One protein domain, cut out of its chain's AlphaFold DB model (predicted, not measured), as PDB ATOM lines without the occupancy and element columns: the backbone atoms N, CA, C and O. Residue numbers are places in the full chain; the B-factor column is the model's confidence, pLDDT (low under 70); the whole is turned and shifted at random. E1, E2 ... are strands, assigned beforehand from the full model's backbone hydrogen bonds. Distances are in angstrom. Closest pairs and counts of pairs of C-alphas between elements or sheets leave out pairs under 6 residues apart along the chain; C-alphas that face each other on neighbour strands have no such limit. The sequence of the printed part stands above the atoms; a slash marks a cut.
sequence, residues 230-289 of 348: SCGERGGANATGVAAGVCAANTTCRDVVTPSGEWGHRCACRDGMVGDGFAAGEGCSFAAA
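What this domain is: This is residues 230 to 289 of the 348 residues of an uncharacterized protein of Digitaria exilis (UniProt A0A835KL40). This domain has little regular structure: one long two-stranded hairpin, with a loop-rich stretch, residues 230 to 250, folded along one side of it and a second, residues 270 to 289, at its open end. A short antiparallel pairing, residues 273 to 274 with 285 to 286, ties that second stretch together. The printed part has 60 residues, with no named helix and two named strands, E1 then E2, antiparallel; the class is all strand, though these hold only 14 residues. The whole is compact, with a radius of gyration of the C-alphas of 11.9 A, and elongated, spanning 41 by 25 by 18 A.

How they stand to each other: E1, residues 251 to 257, and E2, residues 263 to 269, form a hairpin with a tight link, their directions 153 degrees apart. N 252 and O 268, 2.7 A apart, are within hydrogen-bond range.

Where its parts are: E1 measures 19.6 A from C-alpha 251 at (151.404, 156.281, 142.687). E2 measures 20.4 A, ending at C-alpha 269 at (153.083, 154.615, 138.969).

The domain as a whole: The farthest C-alphas, of Ser 260 and Ala 289, are 41.8 A apart. The printed part has no cut. Model pLDDT is under 70 at residues 232 to 245 and 288 to 289.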
ATOM      1  N   SER A 230     138.880 149.710 148.457       84.00
ATOM      2  CA  SER A 230     138.711 150.909 147.618       84.00
ATOM      3  C   SER A 230     139.740 151.996 147.936       84.00
ATOM      4  O   SER A 230     140.273 152.083 149.044       84.00
ATOM      5  N   CYS A 231     139.969 152.888 146.978       80.75
ATOM      6  CA  CYS A 231     140.784 154.089 147.120       80.75
ATOM      7  C   CYS A 231     140.113 155.160 148.009       80.75
ATOM      8  O   CYS A 231     140.780 156.092 148.470       80.75
ATOM      9  N   GLY A 232     138.801 155.036 148.262       60.66
ATOM     10  CA  GLY A 232     137.928 156.019 148.920       60.66
ATOM     11  C   GLY A 232     138.227 156.341 150.390       60.66
ATOM     12  O   GLY A 232     137.695 157.320 150.909       60.66
ATOM     13  N   GLU A 233     139.147 155.628 151.046       51.31
ATOM     14  CA  GLU A 233     139.663 155.972 152.386       51.31
ATOM     15  C   GLU A 233     140.884 156.931 152.351       51.31
ATOM     16  O   GLU A 233     141.690 156.976 153.278       51.31
ATOM     17  N   ARG A 234     140.982 157.770 151.301       45.31
ATOM     18  CA  ARG A 234     142.039 158.773 150.995       45.31
ATOM     19  C   ARG A 234     143.306 158.253 150.298       45.31
ATOM     20  O   ARG A 234     144.336 158.912 150.390       45.31
ATOM     21  N   GLY A 235     143.230 157.158 149.546       43.09
ATOM     22  CA  GLY A 235     144.308 156.463 148.815       43.09
ATOM     23  C   GLY A 235     145.063 157.225 147.709       43.09
ATOM     24  O   GLY A 235     145.296 156.669 146.646       43.09
ATOM     25  N   GLY A 236     145.460 158.483 147.897       47.69
ATOM     26  CA  GLY A 236     146.678 158.999 147.258       47.69
ATOM     27  C   GLY A 236     147.877 158.699 148.160       47.69
ATOM     28  O   GLY A 236     147.685 158.256 149.286       47.69
ATOM     29  N   ALA A 237     149.107 159.015 147.747       46.94
ATOM     30  CA  ALA A 237     150.336 158.868 148.555       46.94
ATOM     31  C   ALA A 237     150.348 159.611 149.926       46.94
ATOM     32  O   ALA A 237     151.396 159.755 150.543       46.94
ATOM     33  N   ASN A 238     149.197 160.114 150.385       43.09
ATOM     34  CA  ASN A 238     148.957 160.800 151.647       43.09
ATOM     35  C   ASN A 238     147.687 160.283 152.377       43.09
ATOM     36  O   ASN A 238     147.042 161.024 153.123       43.09
ATOM     37  N   ALA A 239     147.281 159.036 152.118       44.78
ATOM     38  CA  ALA A 239     146.134 158.393 152.754       44.78
ATOM     39  C   ALA A 239     146.359 158.128 154.244       44.78
ATOM     40  O   ALA A 239     147.454 157.769 154.662       44.78
ATOM     41  N   THR A 240     145.297 158.233 155.035       38.56
ATOM     42  CA  THR A 240     145.228 157.763 156.425       38.56
ATOM     43  C   THR A 240     143.986 156.867 156.516       38.56
ATOM     44  O   THR A 240     142.877 157.388 156.577       38.56
ATOM     45  N   GLY A 241     144.158 155.540 156.415       41.53
ATOM     46  CA  GLY A 241     143.077 154.538 156.273       41.53
ATOM     47  C   GLY A 241     143.595 153.153 155.836       41.53
ATOM     48  O   GLY A 241     144.806 152.977 155.747       41.53
ATOM     49  N   VAL A 242     142.734 152.167 155.547       40.00
ATOM     50  CA  VAL A 242     143.144 150.761 155.274       40.00
ATOM     51  C   VAL A 242     143.915 150.598 153.948       40.00
ATOM     52  O   VAL A 242     144.769 149.726 153.835       40.00
ATOM     53  N   ALA A 243     143.711 151.494 152.974       47.75
ATOM     54  CA  ALA A 243     144.540 151.596 151.762       47.75
ATOM     55  C   ALA A 243     145.849 152.396 151.973       47.75
ATOM     56  O   ALA A 243     146.688 152.486 151.069       47.75
ATOM     57  N   ALA A 244     146.042 153.007 153.150       49.75
ATOM     58  CA  ALA A 244     147.271 153.717 153.477       49.75
ATOM     59  C   ALA A 244     148.407 152.712 153.671       49.75
ATOM     60  O   ALA A 244     148.433 151.954 154.636       49.75
ATOM     61  N   GLY A 245     149.354 152.720 152.735       61.56
ATOM     62  CA  GLY A 245     150.501 151.815 152.745       61.56
ATOM     63  C   GLY A 245     150.353 150.581 151.857       61.56
ATOM     64  O   GLY A 245     151.273 149.772 151.848       61.56
ATOM     65  N   VAL A 246     149.260 150.441 151.092       79.56
ATOM     66  CA  VAL A 246     149.138 149.380 150.071       79.56
ATOM     67  C   VAL A 246     149.757 149.825 148.745       79.56
ATOM     68  O   VAL A 246     150.571 149.103 148.171       79.56
ATOM     69  N   CYS A 247     149.447 151.042 148.283       86.88
ATOM     70  CA  CYS A 247     150.157 151.648 147.158       86.88
ATOM     71  C   CYS A 247     151.488 152.263 147.609       86.88
ATOM     72  O   CYS A 247     151.573 152.894 148.667       86.88
ATOM     73  N   ALA A 248     152.520 152.133 146.778       85.75
ATOM     74  CA  ALA A 248     153.813 152.767 147.000       85.75
ATOM     75  C   ALA A 248     153.726 154.303 146.897       85.75
ATOM     76  O   ALA A 248     152.745 154.872 146.410       85.75
ATOM     77  N   ALA A 249     154.779 155.004 147.321       83.25
ATOM     78  CA  ALA A 249     154.891 156.441 147.083       83.25
ATOM     79  C   ALA A 249     154.898 156.763 145.572       83.25
ATOM     80  O   ALA A 249     155.339 155.959 144.757       83.25
ATOM     81  N   ASN A 250     154.454 157.970 145.198       82.69
ATOM     82  CA  ASN A 250     154.384 158.436 143.801       82.69
ATOM     83  C   ASN A 250     153.499 157.584 142.875       82.69
ATOM     84  O   ASN A 250     153.768 157.452 141.682       82.69
ATOM     85  N   THR A 251     152.402 157.065 143.418       86.12
ATOM     86  CA  THR A 251     151.404 156.281 142.687       86.12
ATOM     87  C   THR A 251     150.079 157.025 142.564       86.12
ATOM     88  O   THR A 251     149.829 158.049 143.212       86.12
ATOM     89  N   THR A 252     149.225 156.495 141.700       85.50
ATOM     90  CA  THR A 252     147.795 156.775 141.632       85.50
ATOM     91  C   THR A 252     147.042 155.502 142.000       85.50
ATOM     92  O   THR A 252     147.384 154.429 141.508       85.50
ATOM     93  N   CYS A 253     146.040 155.618 142.868       86.94
ATOM     94  CA  CYS A 253     145.101 154.538 143.157       86.94
ATOM     95  C   CYS A 253     143.884 154.692 142.247       86.94
ATOM     96  O   CYS A 253     143.397 155.812 142.053       86.94
ATOM     97  N   ARG A 254     143.405 153.584 141.682       87.62
ATOM     98  CA  ARG A 254     142.180 153.542 140.881       87.62
ATOM     99  C   ARG A 254     141.244 152.468 141.407       87.62
ATOM    100  O   ARG A 254     141.651 151.313 141.531       87.62
ATOM    101  N   ASP A 255     140.005 152.866 141.669       89.00
ATOM    102  CA  ASP A 255     138.930 151.951 142.027       89.00
ATOM    103  C   ASP A 255     138.528 151.084 140.833       89.00
ATOM    104  O   ASP A 255     138.632 151.472 139.664       89.00
ATOM    105  N   VAL A 256     138.078 149.877 141.150       91.69
ATOM    106  CA  VAL A 256     137.664 148.848 140.209       91.69
ATOM    107  C   VAL A 256     136.417 148.189 140.775       91.69
ATOM    108  O   VAL A 256     136.429 147.714 141.907       91.69
ATOM    109  N   VAL A 257     135.357 148.108 139.977       92.44
ATOM    110  CA  VAL A 257     134.197 147.285 140.332       92.44
ATOM    111  C   VAL A 257     134.469 145.862 139.864       92.44
ATOM    112  O   VAL A 257     134.680 145.628 138.670       92.44
ATOM    113  N   THR A 258     134.514 144.922 140.802       92.75
ATOM    114  CA  THR A 258     134.815 143.511 140.535       92.75
ATOM    115  C   THR A 258     133.638 142.822 139.823       92.75
ATOM    116  O   THR A 258     132.518 143.341 139.817       92.75
ATOM    117  N   PRO A 259     133.830 141.616 139.254       91.12
ATOM    118  CA  PRO A 259     132.726 140.819 138.717       91.12
ATOM    119  C   PRO A 259     131.632 140.478 139.744       91.12
ATOM    120  O   PRO A 259     130.499 140.239 139.342       91.12
ATOM    121  N   SER A 260     131.942 140.459 141.050       89.31
ATOM    122  CA  SER A 260     130.946 140.274 142.122       89.31
ATOM    123  C   SER A 260     130.157 141.552 142.443       89.31
ATOM    124  O   SER A 260     129.172 141.490 143.175       89.31
ATOM    125  N   GLY A 261     130.557 142.703 141.890       89.25
ATOM    126  CA  GLY A 261     130.006 144.019 142.222       89.25
ATOM    127  C   GLY A 261     130.637 144.659 143.463       89.25
ATOM    128  O   GLY A 261     130.198 145.728 143.883       89.25
ATOM    129  N   GLU A 262     131.653 144.024 144.045       90.44
ATOM    130  CA  GLU A 262     132.432 144.568 145.155       90.44
ATOM    131  C   GLU A 262     133.491 145.563 144.658       90.44
ATOM    132  O   GLU A 262     133.700 145.745 143.455       90.44
ATOM    133  N   TRP A 263     134.158 146.229 145.601       89.25
ATOM    134  CA  TRP A 263     135.226 147.178 145.307       89.25
ATOM    135  C   TRP A 263     136.596 146.520 145.432       89.25
ATOM    136  O   TRP A 263     136.944 145.970 146.479       89.25
ATOM    137  N   GLY A 264     137.371 146.639 144.362       91.62
ATOM    138  CA  GLY A 264     138.805 146.420 144.339       91.62
ATOM    139  C   GLY A 264     139.544 147.701 143.960       91.62
ATOM    140  O   GLY A 264     138.949 148.693 143.533       91.62
ATOM    141  N   HIS A 265     140.865 147.667 144.069       90.81
ATOM    142  CA  HIS A 265     141.727 148.772 143.688       90.81
ATOM    143  C   HIS A 265     142.973 148.287 142.953       90.81
ATOM    144  O   HIS A 265     143.381 147.122 143.024       90.81
ATOM    145  N   ARG A 266     143.580 149.217 142.216       91.19
ATOM    146  CA  ARG A 266     144.869 149.052 141.541       91.19
ATOM    147  C   ARG A 266     145.742 150.262 141.830       91.19
ATOM    148  O   ARG A 266     145.246 151.389 141.863       91.19
ATOM    149  N   CYS A 267     147.037 150.030 141.978       90.00
ATOM    150  CA  CYS A 267     148.030 151.085 142.078       90.00
ATOM    151  C   CYS A 267     148.771 151.197 140.744       90.00
ATOM    152  O   CYS A 267     149.090 150.191 140.119       90.00
ATOM    153  N   ALA A 268     149.035 152.420 140.295       88.38
ATOM    154  CA  ALA A 268     149.800 152.682 139.084       88.38
ATOM    155  C   ALA A 268     150.821 153.785 139.342       88.38
ATOM    156  O   ALA A 268     150.490 154.814 139.939       88.38
ATOM    157  N   CYS A 269     152.054 153.591 138.882       88.00
ATOM    158  CA  CYS A 269     153.083 154.615 138.969       88.00
ATOM    159  C   CYS A 269     152.684 155.885 138.213       88.00
ATOM    160  O   CYS A 269     151.980 155.836 137.204       88.00
ATOM    161  N   ARG A 270     153.123 157.039 138.723       87.25
ATOM    162  CA  ARG A 270     152.984 158.309 138.004       87.25
ATOM    163  C   ARG A 270     153.778 158.286 136.698       87.25
ATOM    164  O   ARG A 270     154.762 157.559 136.568       87.25
ATOM    165  N   ASP A 271     153.366 159.137 135.767       85.12
ATOM    166  CA  ASP A 271     154.000 159.265 134.457       85.12
ATOM    167  C   ASP A 271     155.523 159.453 134.571       85.12
ATOM    168  O   ASP A 271     156.017 160.261 135.361       85.12
ATOM    169  N   GLY A 272     156.270 158.686 133.772       84.94
ATOM    170  CA  GLY A 272     157.737 158.681 133.767       84.94
ATOM    171  C   GLY A 272     158.391 157.746 134.791       84.94
ATOM    172  O   GLY A 272     159.617 157.631 134.800       84.94
ATOM    173  N   MET A 273     157.607 157.062 135.625       86.44
ATOM    174  CA  MET A 273     158.091 156.045 136.560       86.44
ATOM    175  C   MET A 273     157.686 154.637 136.098       86.44
ATOM    176  O   MET A 273     156.692 154.458 135.397       86.44
ATOM    177  N   VAL A 274     158.468 153.639 136.502       87.06
ATOM    178  CA  VAL A 274     158.270 152.214 136.225       87.06
ATOM    179  C   VAL A 274     158.164 151.428 137.529       87.06
ATOM    180  O   VAL A 274     158.741 151.821 138.549       87.06
ATOM    181  N   GLY A 275     157.429 150.322 137.476       86.50
ATOM    182  CA  GLY A 275     157.185 149.411 138.591       86.50
ATOM    183  C   GLY A 275     155.709 149.026 138.690       86.50
ATOM    184  O   GLY A 275     154.899 149.406 137.838       86.50
ATOM    185  N   ASP A 276     155.361 148.250 139.712       85.56
ATOM    186  CA  ASP A 276     154.003 147.735 139.923       85.56
ATOM    187  C   ASP A 276     153.088 148.694 140.699       85.56
ATOM    188  O   ASP A 276     151.871 148.525 140.704       85.56
ATOM    189  N   GLY A 277     153.653 149.724 141.332       87.81
ATOM    190  CA  GLY A 277     152.908 150.694 142.128       87.81
ATOM    191  C   GLY A 277     152.461 150.216 143.508       87.81
ATOM    192  O   GLY A 277     151.844 151.000 144.231       87.81
ATOM    193  N   PHE A 278     152.791 148.999 143.932       87.88
ATOM    194  CA  PHE A 278     152.415 148.481 145.249       87.88
ATOM    195  C   PHE A 278     153.582 148.579 146.226       87.88
ATOM    196  O   PHE A 278     154.728 148.313 145.886       87.88
ATOM    197  N   ALA A 279     153.302 148.957 147.471       86.75
ATOM    198  CA  ALA A 279     154.325 149.076 148.509       86.75
ATOM    199  C   ALA A 279     154.903 147.713 148.919       86.75
ATOM    200  O   ALA A 279     156.052 147.636 149.340       86.75
ATOM    201  N   ALA A 280     154.099 146.654 148.798       85.69
ATOM    202  CA  ALA A 280     154.525 145.280 149.031       85.69
ATOM    203  C   ALA A 280     155.317 144.692 147.847       85.69
ATOM    204  O   ALA A 280     155.966 143.666 148.014       85.69
ATOM    205  N   GLY A 281     155.244 145.313 146.670       85.31
ATOM    206  CA  GLY A 281     155.917 144.857 145.462       85.31
ATOM    207  C   GLY A 281     157.189 145.650 145.153       85.31
ATOM    208  O   GLY A 281     157.932 146.048 146.051       85.31
ATOM    209  N   GLU A 282     157.440 145.888 143.869       85.19
ATOM    210  CA  GLU A 282     158.566 146.696 143.378       85.19
ATOM    211  C   GLU A 282     158.387 148.195 143.664       85.19
ATOM    212  O   GLU A 282     159.360 148.954 143.727       85.19
ATOM    213  N   GLY A 283     157.142 148.643 143.833       86.56
ATOM    214  CA  GLY A 283     156.803 150.043 144.020       86.56
ATOM    215  C   GLY A 283     156.994 150.849 142.740       86.56
ATOM    216  O   GLY A 283     156.682 150.379 141.651       86.56
ATOM    217  N   CYS A 284     157.453 152.097 142.863       87.88
ATOM    218  CA  CYS A 284     157.698 152.977 141.719       87.88
ATOM    219  C   CYS A 284     159.092 153.580 141.772       87.88
ATOM    220  O   CYS A 284     159.495 154.168 142.779       87.88
ATOM    221  N   SER A 285     159.790 153.525 140.645       87.69
ATOM    222  CA  SER A 285     161.112 154.119 140.468       87.69
ATOM    223  C   SER A 285     161.198 154.841 139.126       87.69
ATOM    224  O   SER A 285     160.478 154.518 138.187       87.69
ATOM    225  N   PHE A 286     162.061 155.848 139.005       84.12
ATOM    226  CA  PHE A 286     162.430 156.322 137.673       84.12
ATOM    227  C   PHE A 286     163.298 155.247 137.034       84.12
ATOM    228  O   PHE A 286     164.261 154.802 137.662       84.12
ATOM    229  N   ALA A 287     162.976 154.842 135.804       74.31
ATOM    230  CA  ALA A 287     163.860 153.963 135.058       74.31
ATOM    231  C   ALA A 287     165.237 154.635 135.019       74.31
ATOM    232  O   ALA A 287     165.365 155.759 134.526       74.31
ATOM    233  N   ALA A 288     166.255 153.988 135.590       60.44
ATOM    234  CA  ALA A 288     167.619 154.447 135.405       60.44
ATOM    235  C   ALA A 288     167.856 154.412 133.897       60.44
ATOM    236  O   ALA A 288     167.870 153.333 133.304       60.44
ATOM    237  N   ALA A 289     167.959 155.588 133.268       48.09
ATOM    238  CA  ALA A 289     168.395 155.678 131.888       48.09
ATOM    239  C   ALA A 289     169.673 154.846 131.812       48.09
ATOM    240  O   ALA A 289     170.633 155.144 132.529       48.09
TER     241      ALA A 289